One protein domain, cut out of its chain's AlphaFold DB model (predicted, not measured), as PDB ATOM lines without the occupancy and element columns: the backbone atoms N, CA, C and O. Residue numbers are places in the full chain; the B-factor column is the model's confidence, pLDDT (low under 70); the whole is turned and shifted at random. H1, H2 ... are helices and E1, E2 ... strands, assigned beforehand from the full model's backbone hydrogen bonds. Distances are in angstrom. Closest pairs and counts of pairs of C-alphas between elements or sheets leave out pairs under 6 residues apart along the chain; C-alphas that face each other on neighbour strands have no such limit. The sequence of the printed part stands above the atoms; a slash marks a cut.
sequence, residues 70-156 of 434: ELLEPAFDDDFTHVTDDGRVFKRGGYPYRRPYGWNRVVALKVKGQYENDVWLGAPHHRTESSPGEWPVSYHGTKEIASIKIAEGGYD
ATOM      1  N   GLU A  70      17.810  10.003  -2.694       68.19
ATOM      2  CA  GLU A  70      16.690   9.723  -1.785       68.19
ATOM      3  C   GLU A  70      17.121   9.033  -0.482       68.19
ATOM      4  O   GLU A  70      16.384   9.073   0.509       68.19
ATOM      5  N   LEU A  71      18.309   8.415  -0.470       65.00
ATOM      6  CA  LEU A  71      18.894   7.759   0.704       65.00
ATOM      7  C   LEU A  71      19.641   8.733   1.618       65.00
ATOM      8  O   LEU A  71      20.080   8.339   2.700       65.00
ATOM      9  N   LEU A  72      19.814   9.981   1.190       74.19
ATOM     10  CA  LEU A  72      20.661  10.958   1.856       74.19
ATOM     11  C   LEU A  72      19.825  12.009   2.584       74.19
ATOM     12  O   LEU A  72      18.710  12.342   2.185       74.19
ATOM     13  N   GLU A  73      20.383  12.554   3.660       76.31
ATOM     14  CA  GLU A  73      19.827  13.709   4.364       76.31
ATOM     15  C   GLU A  73      20.941  14.737   4.622       76.31
ATOM     16  O   GLU A  73      21.445  14.837   5.746       76.31
ATOM     17  N   PRO A  74      21.341  15.510   3.590       75.75
ATOM     18  CA  PRO A  74      22.493  16.416   3.658       75.75
ATOM     19  C   PRO A  74      22.389  17.482   4.756       75.75
ATOM     20  O   PRO A  74      23.388  18.043   5.199       75.75
ATOM     21  N   ALA A  75      21.176  17.752   5.252       77.31
ATOM     22  CA  ALA A  75      20.952  18.638   6.391       77.31
ATOM     23  C   ALA A  75      21.667  18.179   7.681       77.31
ATOM     24  O   ALA A  75      21.810  18.977   8.609       77.31
ATOM     25  N   PHE A  76      22.110  16.916   7.752       79.06
ATOM     26  CA  PHE A  76      22.902  16.368   8.854       79.06
ATOM     27  C   PHE A  76      24.360  16.072   8.479       79.06
ATOM     28  O   PHE A  76      25.041  15.364   9.225       79.06
ATOM     29  N   ASP A  77      24.883  16.596   7.375       79.06
ATOM     30  CA  ASP A  77      26.317  16.506   7.093       79.06
ATOM     31  C   ASP A  77      27.127  17.332   8.111       79.06
ATOM     32  O   ASP A  77      26.666  18.350   8.627       79.06
ATOM     33  N   ASP A  78      28.330  16.869   8.456       75.94
ATOM     34  CA  ASP A  78      29.292  17.625   9.274       75.94
ATOM     35  C   ASP A  78      30.700  17.420   8.716       75.94
ATOM     36  O   ASP A  78      31.210  16.297   8.662       75.94
ATOM     37  N   ASP A  79      31.387  18.509   8.402       78.94
ATOM     38  CA  ASP A  79      32.791  18.441   8.022       78.94
ATOM     39  C   ASP A  79      33.695  18.610   9.256       78.94
ATOM     40  O   ASP A  79      33.825  19.704   9.813       78.94
ATOM     41  N   PHE A  80      34.344  17.523   9.689       77.12
ATOM     42  CA  PHE A  80      35.337  17.549  10.767       77.12
ATOM     43  C   PHE A  80      36.783  17.609  10.248       77.12
ATOM     44  O   PHE A  80      37.707  17.528  11.061       77.12
ATOM     45  N   THR A  81      37.012  17.773   8.939       77.00
ATOM     46  CA  THR A  81      38.343  17.709   8.295       77.00
ATOM     47  C   THR A  81      39.348  18.665   8.933       77.00
ATOM     48  O   THR A  81      40.515  18.322   9.119       77.00
ATOM     49  N   HIS A  82      38.890  19.852   9.330       79.31
ATOM     50  CA  HIS A  82      39.720  20.878   9.967       79.31
ATOM     51  C   HIS A  82      39.385  21.100  11.448       79.31
ATOM     52  O   HIS A  82      39.831  22.078  12.045       79.31
ATOM     53  N   VAL A  83      38.612  20.195  12.055       79.75
ATOM     54  CA  VAL A  83      38.256  20.262  13.475       79.75
ATOM     55  C   VAL A  83      39.261  19.446  14.278       79.75
ATOM     56  O   VAL A  83      39.424  18.245  14.066       79.75
ATOM     57  N   THR A  84      39.921  20.101  15.227       82.69
ATOM     58  CA  THR A  84      40.837  19.460  16.171       82.69
ATOM     59  C   THR A  84      40.107  19.030  17.439       82.69
ATOM     60  O   THR A  84      39.097  19.620  17.826       82.69
ATOM     61  N   ASP A  85      40.619  17.984  18.089       83.81
ATOM     62  CA  ASP A  85      40.100  17.529  19.379       83.81
ATOM     63  C   ASP A  85      40.347  18.610  20.446       83.81
ATOM     64  O   ASP A  85      41.490  18.925  20.782       83.81
ATOM     65  N   ASP A  86      39.263  19.204  20.945       82.00
ATOM     66  CA  ASP A  86      39.259  20.267  21.951       82.00
ATOM     67  C   ASP A  86      39.192  19.720  23.389       82.00
ATOM     68  O   ASP A  86      39.056  20.489  24.345       82.00
ATOM     69  N   GLY A  87      39.278  18.397  23.559       84.00
ATOM     70  CA  GLY A  87      39.240  17.718  24.851       84.00
ATOM     71  C   GLY A  87      37.844  17.626  25.471       84.00
ATOM     72  O   GLY A  87      37.705  17.147  26.600       84.00
ATOM     73  N   ARG A  88      36.790  18.066  24.769       85.75
ATOM     74  CA  ARG A  88      35.410  17.922  25.250       85.75
ATOM     75  C   ARG A  88      34.954  16.469  25.156       85.75
ATOM     76  O   ARG A  88      35.173  15.779  24.167       85.75
ATOM     77  N   VAL A  89      34.236  16.017  26.182       85.75
ATOM     78  CA  VAL A  89      33.646  14.675  26.210       85.75
ATOM     79  C   VAL A  89      32.241  14.722  25.619       85.75
ATOM     80  O   VAL A  89      31.391  15.488  26.073       85.75
ATOM     81  N   PHE A  90      31.985  13.871  24.627       87.25
ATOM     82  CA  PHE A  90      30.668  13.698  24.021       87.25
ATOM     83  C   PHE A  90      30.107  12.330  24.384       87.25
ATOM     84  O   PHE A  90      30.809  11.329  24.264       87.25
ATOM     85  N   LYS A  91      28.839  12.274  24.799       84.81
ATOM     86  CA  LYS A  91      28.139  11.039  25.159       84.81
ATOM     87  C   LYS A  91      26.910  10.798  24.295       84.81
ATOM     88  O   LYS A  91      26.133  11.719  24.029       84.81
ATOM     89  N   ARG A  92      26.700   9.545  23.906       84.75
ATOM     90  CA  ARG A  92      25.518   9.049  23.181       84.75
ATOM     91  C   ARG A  92      25.103   7.723  23.813       84.75
ATOM     92  O   ARG A  92      25.971   6.922  24.155       84.75
ATOM     93  N   GLY A  93      23.812   7.547  24.083       87.25
ATOM     94  CA  GLY A  93      23.293   6.384  24.814       87.25
ATOM     95  C   GLY A  93      23.962   6.104  26.165       87.25
ATOM     96  O   GLY A  93      24.081   4.954  26.569       87.25
ATOM     97  N   GLY A  94      24.448   7.144  26.851       84.19
ATOM     98  CA  GLY A  94      25.145   7.038  28.138       84.19
ATOM     99  C   GLY A  94      26.648   6.748  28.047       84.19
ATOM    100  O   GLY A  94      27.334   6.846  29.064       84.19
ATOM    101  N   TYR A  95      27.185   6.470  26.856       83.88
ATOM    102  CA  TYR A  95      28.596   6.130  26.654       83.88
ATOM    103  C   TYR A  95      29.367   7.268  25.984       83.88
ATOM    104  O   TYR A  95      28.837   7.912  25.071       83.88
ATOM    105  N   PRO A  96      30.618   7.533  26.400       84.38
ATOM    106  CA  PRO A  96      31.470   8.481  25.704       84.38
ATOM    107  C   PRO A  96      31.829   7.950  24.310       84.38
ATOM    108  O   PRO A  96      32.167   6.779  24.155       84.38
ATOM    109  N   TYR A  97      31.810   8.822  23.307       80.19
ATOM    110  CA  TYR A  97      32.316   8.522  21.970       80.19
ATOM    111  C   TYR A  97      33.254   9.637  21.507       80.19
ATOM    112  O   TYR A  97      33.113  10.800  21.894       80.19
ATOM    113  N   ARG A  98      34.234   9.278  20.676       81.25
ATOM    114  CA  ARG A  98      35.103  10.260  20.022       81.25
ATOM    115  C   ARG A  98      34.428  10.727  18.751       81.25
ATOM    116  O   ARG A  98      34.022   9.881  17.961       81.25
ATOM    117  N   ARG A  99      34.327  12.039  18.540       82.88
ATOM    118  CA  ARG A  99      33.930  12.582  17.236       82.88
ATOM    119  C   ARG A  99      34.979  12.207  16.185       82.88
ATOM    120  O   ARG A  99      36.141  12.003  16.546       82.88
ATOM    121  N   PRO A 100      34.605  12.114  14.903       82.06
ATOM    122  CA  PRO A 100      35.535  11.732  13.853       82.06
ATOM    123  C   PRO A 100      36.400  12.942  13.442       82.06
ATOM    124  O   PRO A 100      36.333  13.412  12.316       82.06
ATOM    125  N   TYR A 101      37.197  13.481  14.374       81.69
ATOM    126  CA  TYR A 101      38.099  14.615  14.132       81.69
ATOM    127  C   TYR A 101      39.059  14.317  12.973       81.69
ATOM    128  O   TYR A 101      39.677  13.251  12.943       81.69
ATOM    129  N   GLY A 102      39.179  15.246  12.025       78.38
ATOM    130  CA  GLY A 102      39.960  15.066  10.800       78.38
ATOM    131  C   GLY A 102      39.251  14.285   9.686       78.38
ATOM    132  O   GLY A 102      39.864  14.052   8.648       78.38
ATOM    133  N   TRP A 103      37.985  13.886   9.864       70.44
ATOM    134  CA  TRP A 103      37.195  13.197   8.839       70.44
ATOM    135  C   TRP A 103      36.111  14.097   8.258       70.44
ATOM    136  O   TRP A 103      35.492  14.884   8.969       70.44
ATOM    137  N   ASN A 104      35.796  13.901   6.984       70.81
ATOM    138  CA  ASN A 104      34.663  14.566   6.363       70.81
ATOM    139  C   ASN A 104      33.406  13.675   6.416       70.81
ATOM    140  O   ASN A 104      33.361  12.650   5.733       70.81
ATOM    141  N   ARG A 105      32.381  14.035   7.203       71.94
ATOM    142  CA  ARG A 105      31.072  13.353   7.186       71.94
ATOM    143  C   ARG A 105      30.155  14.069   6.190       71.94
ATOM    144  O   ARG A 105      29.235  14.778   6.582       71.94
ATOM    145  N   VAL A 106      30.428  13.845   4.909       57.38
ATOM    146  CA  VAL A 106      29.729  14.430   3.742       57.38
ATOM    147  C   VAL A 106      28.479  13.672   3.292       57.38
ATOM    148  O   VAL A 106      27.886  14.029   2.282       57.38
ATOM    149  N   VAL A 107      28.130  12.577   3.970       61.75
ATOM    150  CA  VAL A 107      27.005  11.731   3.566       61.75
ATOM    151  C   VAL A 107      26.262  11.220   4.796       61.75
ATOM    152  O   VAL A 107      26.543  10.136   5.316       61.75
ATOM    153  N   ALA A 108      25.320  12.009   5.299       74.12
ATOM    154  CA  ALA A 108      24.341  11.546   6.269       74.12
ATOM    155  C   ALA A 108      23.239  10.725   5.582       74.12
ATOM    156  O   ALA A 108      22.716  11.097   4.532       74.12
ATOM    157  N   LEU A 109      22.874   9.597   6.195       81.44
ATOM    158  CA  LEU A 109      21.831   8.705   5.690       81.44
ATOM    159  C   LEU A 109      20.452   9.113   6.216       81.44
ATOM    160  O   LEU A 109      20.279   9.421   7.400       81.44
ATOM    161  N   LYS A 110      19.446   9.039   5.350       85.94
ATOM    162  CA  LYS A 110      18.044   9.291   5.679       85.94
ATOM    163  C   LYS A 110      17.417   8.068   6.347       85.94
ATOM    164  O   LYS A 110      16.799   7.241   5.693       85.94
ATOM    165  N   VAL A 111      17.551   7.973   7.667       85.62
ATOM    166  CA  VAL A 111      17.160   6.780   8.456       85.62
ATOM    167  C   VAL A 111      15.867   6.933   9.265       85.62
ATOM    168  O   VAL A 111      15.423   5.993   9.925       85.62
ATOM    169  N   LYS A 112      15.251   8.119   9.244       86.31
ATOM    170  CA  LYS A 112      14.059   8.415  10.048       86.31
ATOM    171  C   LYS A 112      12.860   7.587   9.578       86.31
ATOM    172  O   LYS A 112      12.526   7.610   8.395       86.31
ATOM    173  N   GLY A 113      12.208   6.879  10.498       86.75
ATOM    174  CA  GLY A 113      11.077   5.996  10.206       86.75
ATOM    175  C   GLY A 113      11.442   4.684   9.501       86.75
ATOM    176  O   GLY A 113      10.534   3.964   9.097       86.75
ATOM    177  N   GLN A 114      12.734   4.364   9.342       84.06
ATOM    178  CA  GLN A 114      13.173   3.089   8.754       84.06
ATOM    179  C   GLN A 114      13.234   1.933   9.766       84.06
ATOM    180  O   GLN A 114      13.278   0.774   9.364       84.06
ATOM    181  N   TYR A 115      13.227   2.240  11.064       85.38
ATOM    182  CA  TYR A 115      13.328   1.271  12.161       85.38
ATOM    183  C   TYR A 115      12.088   1.334  13.060       85.38
ATOM    184  O   TYR A 115      11.192   2.149  12.837       85.38
ATOM    185  N   GLU A 116      12.017   0.485  14.091       87.88
ATOM    186  CA  GLU A 116      10.830   0.345  14.949       87.88
ATOM    187  C   GLU A 116      10.409   1.673  15.599       87.88
ATOM    188  O   GLU A 116       9.232   1.886  15.889       87.88
ATOM    189  N   ASN A 117      11.378   2.555  15.860       90.62
ATOM    190  CA  ASN A 117      11.176   3.932  16.296       90.62
ATOM    191  C   ASN A 117      12.430   4.784  16.010       90.62
ATOM    192  O   ASN A 117      13.476   4.254  15.652       90.62
ATOM    193  N   ASP A 118      12.335   6.099  16.231       92.75
ATOM    194  CA  ASP A 118      13.439   7.057  16.035       92.75
ATOM    195  C   ASP A 118      14.152   7.454  17.344       92.75
ATOM    196  O   ASP A 118      15.018   8.331  17.342       92.75
ATOM    197  N   VAL A 119      13.796   6.853  18.488       91.25
ATOM    198  CA  VAL A 119      14.326   7.253  19.810       91.25
ATOM    199  C   VAL A 119      15.845   7.062  19.878       91.25
ATOM    200  O   VAL A 119      16.543   7.850  20.519       91.25
ATOM    201  N   TRP A 120      16.370   6.071  19.152       89.94
ATOM    202  CA  TRP A 120      17.794   5.745  19.082       89.94
ATOM    203  C   TRP A 120      18.672   6.875  18.522       89.94
ATOM    204  O   TRP A 120      19.844   6.944  18.887       89.94
ATOM    205  N   LEU A 121      18.119   7.781  17.703       87.56
ATOM    206  CA  LEU A 121      18.818   8.963  17.173       87.56
ATOM    207  C   LEU A 121      19.026  10.054  18.240       87.56
ATOM    208  O   LEU A 121      19.915  10.901  18.116       87.56
ATOM    209  N   GLY A 122      18.199  10.044  19.292       87.50
ATOM    210  CA  GLY A 122      18.163  11.062  20.338       87.50
ATOM    211  C   GLY A 122      17.733  12.454  19.844       87.50
ATOM    212  O   GLY A 122      17.224  12.630  18.739       87.50
ATOM    213  N   ALA A 123      17.908  13.476  20.690       83.69
ATOM    214  CA  ALA A 123      17.542  14.849  20.337       83.69
ATOM    215  C   ALA A 123      18.483  15.430  19.258       83.69
ATOM    216  O   ALA A 123      19.696  15.178  19.331       83.69
ATOM    217  N   PRO A 124      17.957  16.235  18.308       71.81
ATOM    218  CA  PRO A 124      18.746  16.858  17.245       71.81
ATOM    219  C   PRO A 124      19.743  17.901  17.787       71.81
ATOM    220  O   PRO A 124      19.625  18.359  18.923       71.81
ATOM    221  N   HIS A 125      20.686  18.316  16.930       66.00
ATOM    222  CA  HIS A 125      21.727  19.335  17.162       66.00
ATOM    223  C   HIS A 125      22.959  18.907  17.988       66.00
ATOM    224  O   HIS A 125      23.037  17.832  18.590       66.00
ATOM    225  N   HIS A 126      23.985  19.771  17.984       68.38
ATOM    226  CA  HIS A 126      25.263  19.531  18.651       68.38
ATOM    227  C   HIS A 126      25.120  19.569  20.177       68.38
ATOM    228  O   HIS A 126      25.138  20.627  20.800       68.38
ATOM    229  N   ARG A 127      25.053  18.386  20.789       83.94
ATOM    230  CA  ARG A 127      25.047  18.216  22.249       83.94
ATOM    231  C   ARG A 127      26.179  17.336  22.754       83.94
ATOM    232  O   ARG A 127      26.619  16.411  22.059       83.94
ATOM    233  N   THR A 128      26.610  17.614  23.979       84.06
ATOM    234  CA  THR A 128      27.614  16.841  24.721       84.06
ATOM    235  C   THR A 128      27.001  15.690  25.510       84.06
ATOM    236  O   THR A 128      27.640  14.652  25.621       84.06
ATOM    237  N   GLU A 129      25.755  15.814  25.974       88.00
ATOM    238  CA  GLU A 129      25.079  14.788  26.783       88.00
ATOM    239  C   GLU A 129      24.085  13.936  25.978       88.00
ATOM    240  O   GLU A 129      23.636  14.334  24.899       88.00
ATOM    241  N   SER A 130      23.749  12.756  26.511       88.62
ATOM    242  CA  SER A 130      22.815  11.793  25.908       88.62
ATOM    243  C   SER A 130      21.344  12.176  26.093       88.62
ATOM    244  O   SER A 130      20.985  12.842  27.060       88.62
ATOM    245  N   SER A 131      20.484  11.713  25.185       90.56
ATOM    246  CA  SER A 131      19.028  11.786  25.341       90.56
ATOM    247  C   SER A 131      18.479  10.475  25.921       90.56
ATOM    248  O   SER A 131      19.071   9.420  25.689       90.56
ATOM    249  N   PRO A 132      17.359  10.494  26.668       90.38
ATOM    250  CA  PRO A 132      16.725   9.263  27.141       90.38
ATOM    251  C   PRO A 132      16.378   8.321  25.979       90.38
ATOM    252  O   PRO A 132      15.746   8.747  25.017       90.38
ATOM    253  N   GLY A 133      16.791   7.052  26.073       85.44
ATOM    254  CA  GLY A 133      16.527   6.017  25.059       85.44
ATOM    255  C   GLY A 133      17.419   6.062  23.809       85.44
ATOM    256  O   GLY A 133      17.299   5.191  22.951       85.44
ATOM    257  N   GLU A 134      18.325   7.036  23.715       91.44
ATOM    258  CA  GLU A 134      19.305   7.128  22.631       91.44
ATOM    259  C   GLU A 134      20.286   5.948  22.646       91.44
ATOM    260  O   GLU A 134      20.641   5.438  23.710       91.44
ATOM    261  N   TRP A 135      20.773   5.544  21.472       88.88
ATOM    262  CA  TRP A 135      21.766   4.479  21.355       88.88
ATOM    263  C   TRP A 135      23.212   5.006  21.387       88.88
ATOM    264  O   TRP A 135      23.480   6.151  21.012       88.88
ATOM    265  N   PRO A 136      24.180   4.193  21.852       82.75
ATOM    266  CA  PRO A 136      25.591   4.542  21.759       82.75
ATOM    267  C   PRO A 136      26.071   4.606  20.306       82.75
ATOM    268  O   PRO A 136      25.596   3.875  19.442       82.75
ATOM    269  N   VAL A 137      27.062   5.462  20.051       80.25
ATOM    270  CA  VAL A 137      27.713   5.567  18.738       80.25
ATOM    271  C   VAL A 137      28.841   4.544  18.633       80.25
ATOM    272  O   VAL A 137      29.702   4.468  19.508       80.25
ATOM    273  N   SER A 138      28.872   3.814  17.519       75.31
ATOM    274  CA  SER A 138      29.959   2.911  17.136       75.31
ATOM    275  C   SER A 138      30.431   3.197  15.715       75.31
ATOM    276  O   SER A 138      29.633   3.588  14.865       75.31
ATOM    277  N   TYR A 139      31.708   2.936  15.439       71.31
ATOM    278  CA  TYR A 139      32.284   3.034  14.099       71.31
ATOM    279  C   TYR A 139      32.560   1.644  13.534       71.31
ATOM    280  O   TYR A 139      33.067   0.772  14.241       71.31
ATOM    281  N   HIS A 140      32.271   1.454  12.250       62.47
ATOM    282  CA  HIS A 140      32.568   0.229  11.521       62.47
ATOM    283  C   HIS A 140      33.351   0.581  10.253       62.47
ATOM    284  O   HIS A 140      32.945   1.450   9.485       62.47
ATOM    285  N   GLY A 141      34.509  -0.054  10.073       53.75
ATOM    286  CA  GLY A 141      35.316   0.093   8.867       53.75
ATOM    287  C   GLY A 141      34.825  -0.867   7.792       53.75
ATOM    288  O   GLY A 141      34.759  -2.073   8.022       53.75
ATOM    289  N   THR A 142      34.521  -0.348   6.609       52.44
ATOM    290  CA  THR A 142      33.926  -1.126   5.520       52.44
ATOM    291  C   THR A 142      34.584  -0.772   4.194       52.44
ATOM    292  O   THR A 142      35.023   0.357   3.986       52.44
ATOM    293  N   LYS A 143      34.660  -1.743   3.278       47.56
ATOM    294  CA  LYS A 143      35.072  -1.486   1.890       47.56
ATOM    295  C   LYS A 143      34.011  -0.630   1.196       47.56
ATOM    296  O   LYS A 143      32.826  -0.868   1.396       47.56
ATOM    297  N   GLU A 144      34.425   0.275   0.318       46.19
ATOM    298  CA  GLU A 144      33.544   1.199  -0.416       46.19
ATOM    299  C   GLU A 144      32.260   0.533  -0.953       46.19
ATOM    300  O   GLU A 144      31.158   0.914  -0.569       46.19
ATOM    301  N   ILE A 145      32.372  -0.557  -1.719       48.47
ATOM    302  CA  ILE A 145      31.201  -1.251  -2.288       48.47
ATOM    303  C   ILE A 145      30.236  -1.829  -1.238       48.47
ATOM    304  O   ILE A 145      29.035  -1.926  -1.474       48.47
ATOM    305  N   ALA A 146      30.749  -2.227  -0.073       52.59
ATOM    306  CA  ALA A 146      29.921  -2.741   1.011       52.59
ATOM    307  C   ALA A 146      29.236  -1.599   1.777       52.59
ATOM    308  O   ALA A 146      28.114  -1.785   2.238       52.59
ATOM    309  N   SER A 147      29.841  -0.406   1.833       57.59
ATOM    310  CA  SER A 147      29.190   0.770   2.428       57.59
ATOM    311  C   SER A 147      27.941   1.212   1.657       57.59
ATOM    312  O   SER A 147      26.951   1.566   2.288       57.59
ATOM    313  N   ILE A 148      27.934   1.088   0.320       56.94
ATOM    314  CA  ILE A 148      26.752   1.374  -0.513       56.94
ATOM    315  C   ILE A 148      25.617   0.397  -0.183       56.94
ATOM    316  O   ILE A 148      24.505   0.817   0.115       56.94
ATOM    317  N   LYS A 149      25.916  -0.908  -0.138       62.56
ATOM    318  CA  LYS A 149      24.917  -1.942   0.182       62.56
ATOM    319  C   LYS A 149      24.337  -1.796   1.590       62.56
ATOM    320  O   LYS A 149      23.140  -1.996   1.776       62.56
ATOM    321  N   ILE A 150      25.172  -1.453   2.574       68.56
ATOM    322  CA  ILE A 150      24.727  -1.217   3.957       68.56
ATOM    323  C   ILE A 150      23.832   0.022   4.036       68.56
ATOM    324  O   ILE A 150      22.841   0.014   4.758       68.56
ATOM    325  N   ALA A 151      24.149   1.078   3.291       69.69
ATOM    326  CA  ALA A 151      23.319   2.275   3.243       69.69
ATOM    327  C   ALA A 151      21.972   2.049   2.528       69.69
ATOM    328  O   ALA A 151      20.978   2.653   2.916       69.69
ATOM    329  N   GLU A 152      21.920   1.167   1.526       69.25
ATOM    330  CA  GLU A 152      20.681   0.806   0.819       69.25
ATOM    331  C   GLU A 152      19.780  -0.149   1.620       69.25
ATOM    332  O   GLU A 152      18.559  -0.020   1.572       69.25
ATOM    333  N   GLY A 153      20.367  -1.131   2.316       71.25
ATOM    334  CA  GLY A 153      19.628  -2.266   2.886       71.25
ATOM    335  C   GLY A 153      19.795  -2.494   4.389       71.25
ATOM    336  O   GLY A 153      19.228  -3.451   4.912       71.25
ATOM    337  N   GLY A 154      20.567  -1.658   5.085       71.12
ATOM    338  CA  GLY A 154      20.923  -1.861   6.490       71.12
ATOM    339  C   GLY A 154      21.917  -3.010   6.713       71.12
ATOM    340  O   GLY A 154      22.434  -3.626   5.776       71.12
ATOM    341  N   TYR A 155      22.213  -3.298   7.985       64.69
ATOM    342  CA  TYR A 155      23.008  -4.469   8.367       64.69
ATOM    343  C   TYR A 155      22.122  -5.719   8.400       64.69
ATOM    344  O   TYR A 155      21.169  -5.792   9.172       64.69
ATOM    345  N   ASP A 156      22.470  -6.719   7.594       60.47
ATOM    346  CA  ASP A 156      21.761  -7.997   7.521       60.47
ATOM    347  C   ASP A 156      22.438  -9.038   8.433       60.47
ATOM    348  O   ASP A 156      23.542  -9.520   8.156       60.47
TER     349      ASP A 156
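AT A GLANCE: This is residues 70 to 156 of the 434 residues of an uncharacterized protein of Amphimedon queenslandica (UniProt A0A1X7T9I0). Little regular structure: long loops wind between a tiny two-strand hairpin, E1 and E2, on one side and a single helix, H1, on the other, whose residues 144 to 149 stand free. The 87 printed residues hold E1, E2 and H1 in that order, 16 residues in named elements, mixed in class; the sheet E1 - E2 is antiparallel. The whole is compact, radius of gyration of the C-alphas 13.7 A, and rounded, 35 by 30 by 23 A.

IN THESE COORDINATES: After unnamed residues 70 to 89, E1 is residues 90 to 92, from C-alpha 90 at (30.668, 13.698, 24.021). E2 is residues 95 to 97. H1, residues 144 to 153, is 14.7 A long and ends at C-alpha 153 at (19.628, -2.266, 2.886).

HOW THE PARTS SIT: Hairpin E1 and E2 has N 92 and O 95 within hydrogen-bond range, 2.9 A. Residues 78 to 79 pair antiparallel with 104 to 105. E1 and H1 are apart. H1 has 5 of 6 O i to N i+4 pairs within range.

THE WHOLE: The printed part has no cut. E2 to H1 is a long link, 46 residues. Mean pLDDT of H1 is 60.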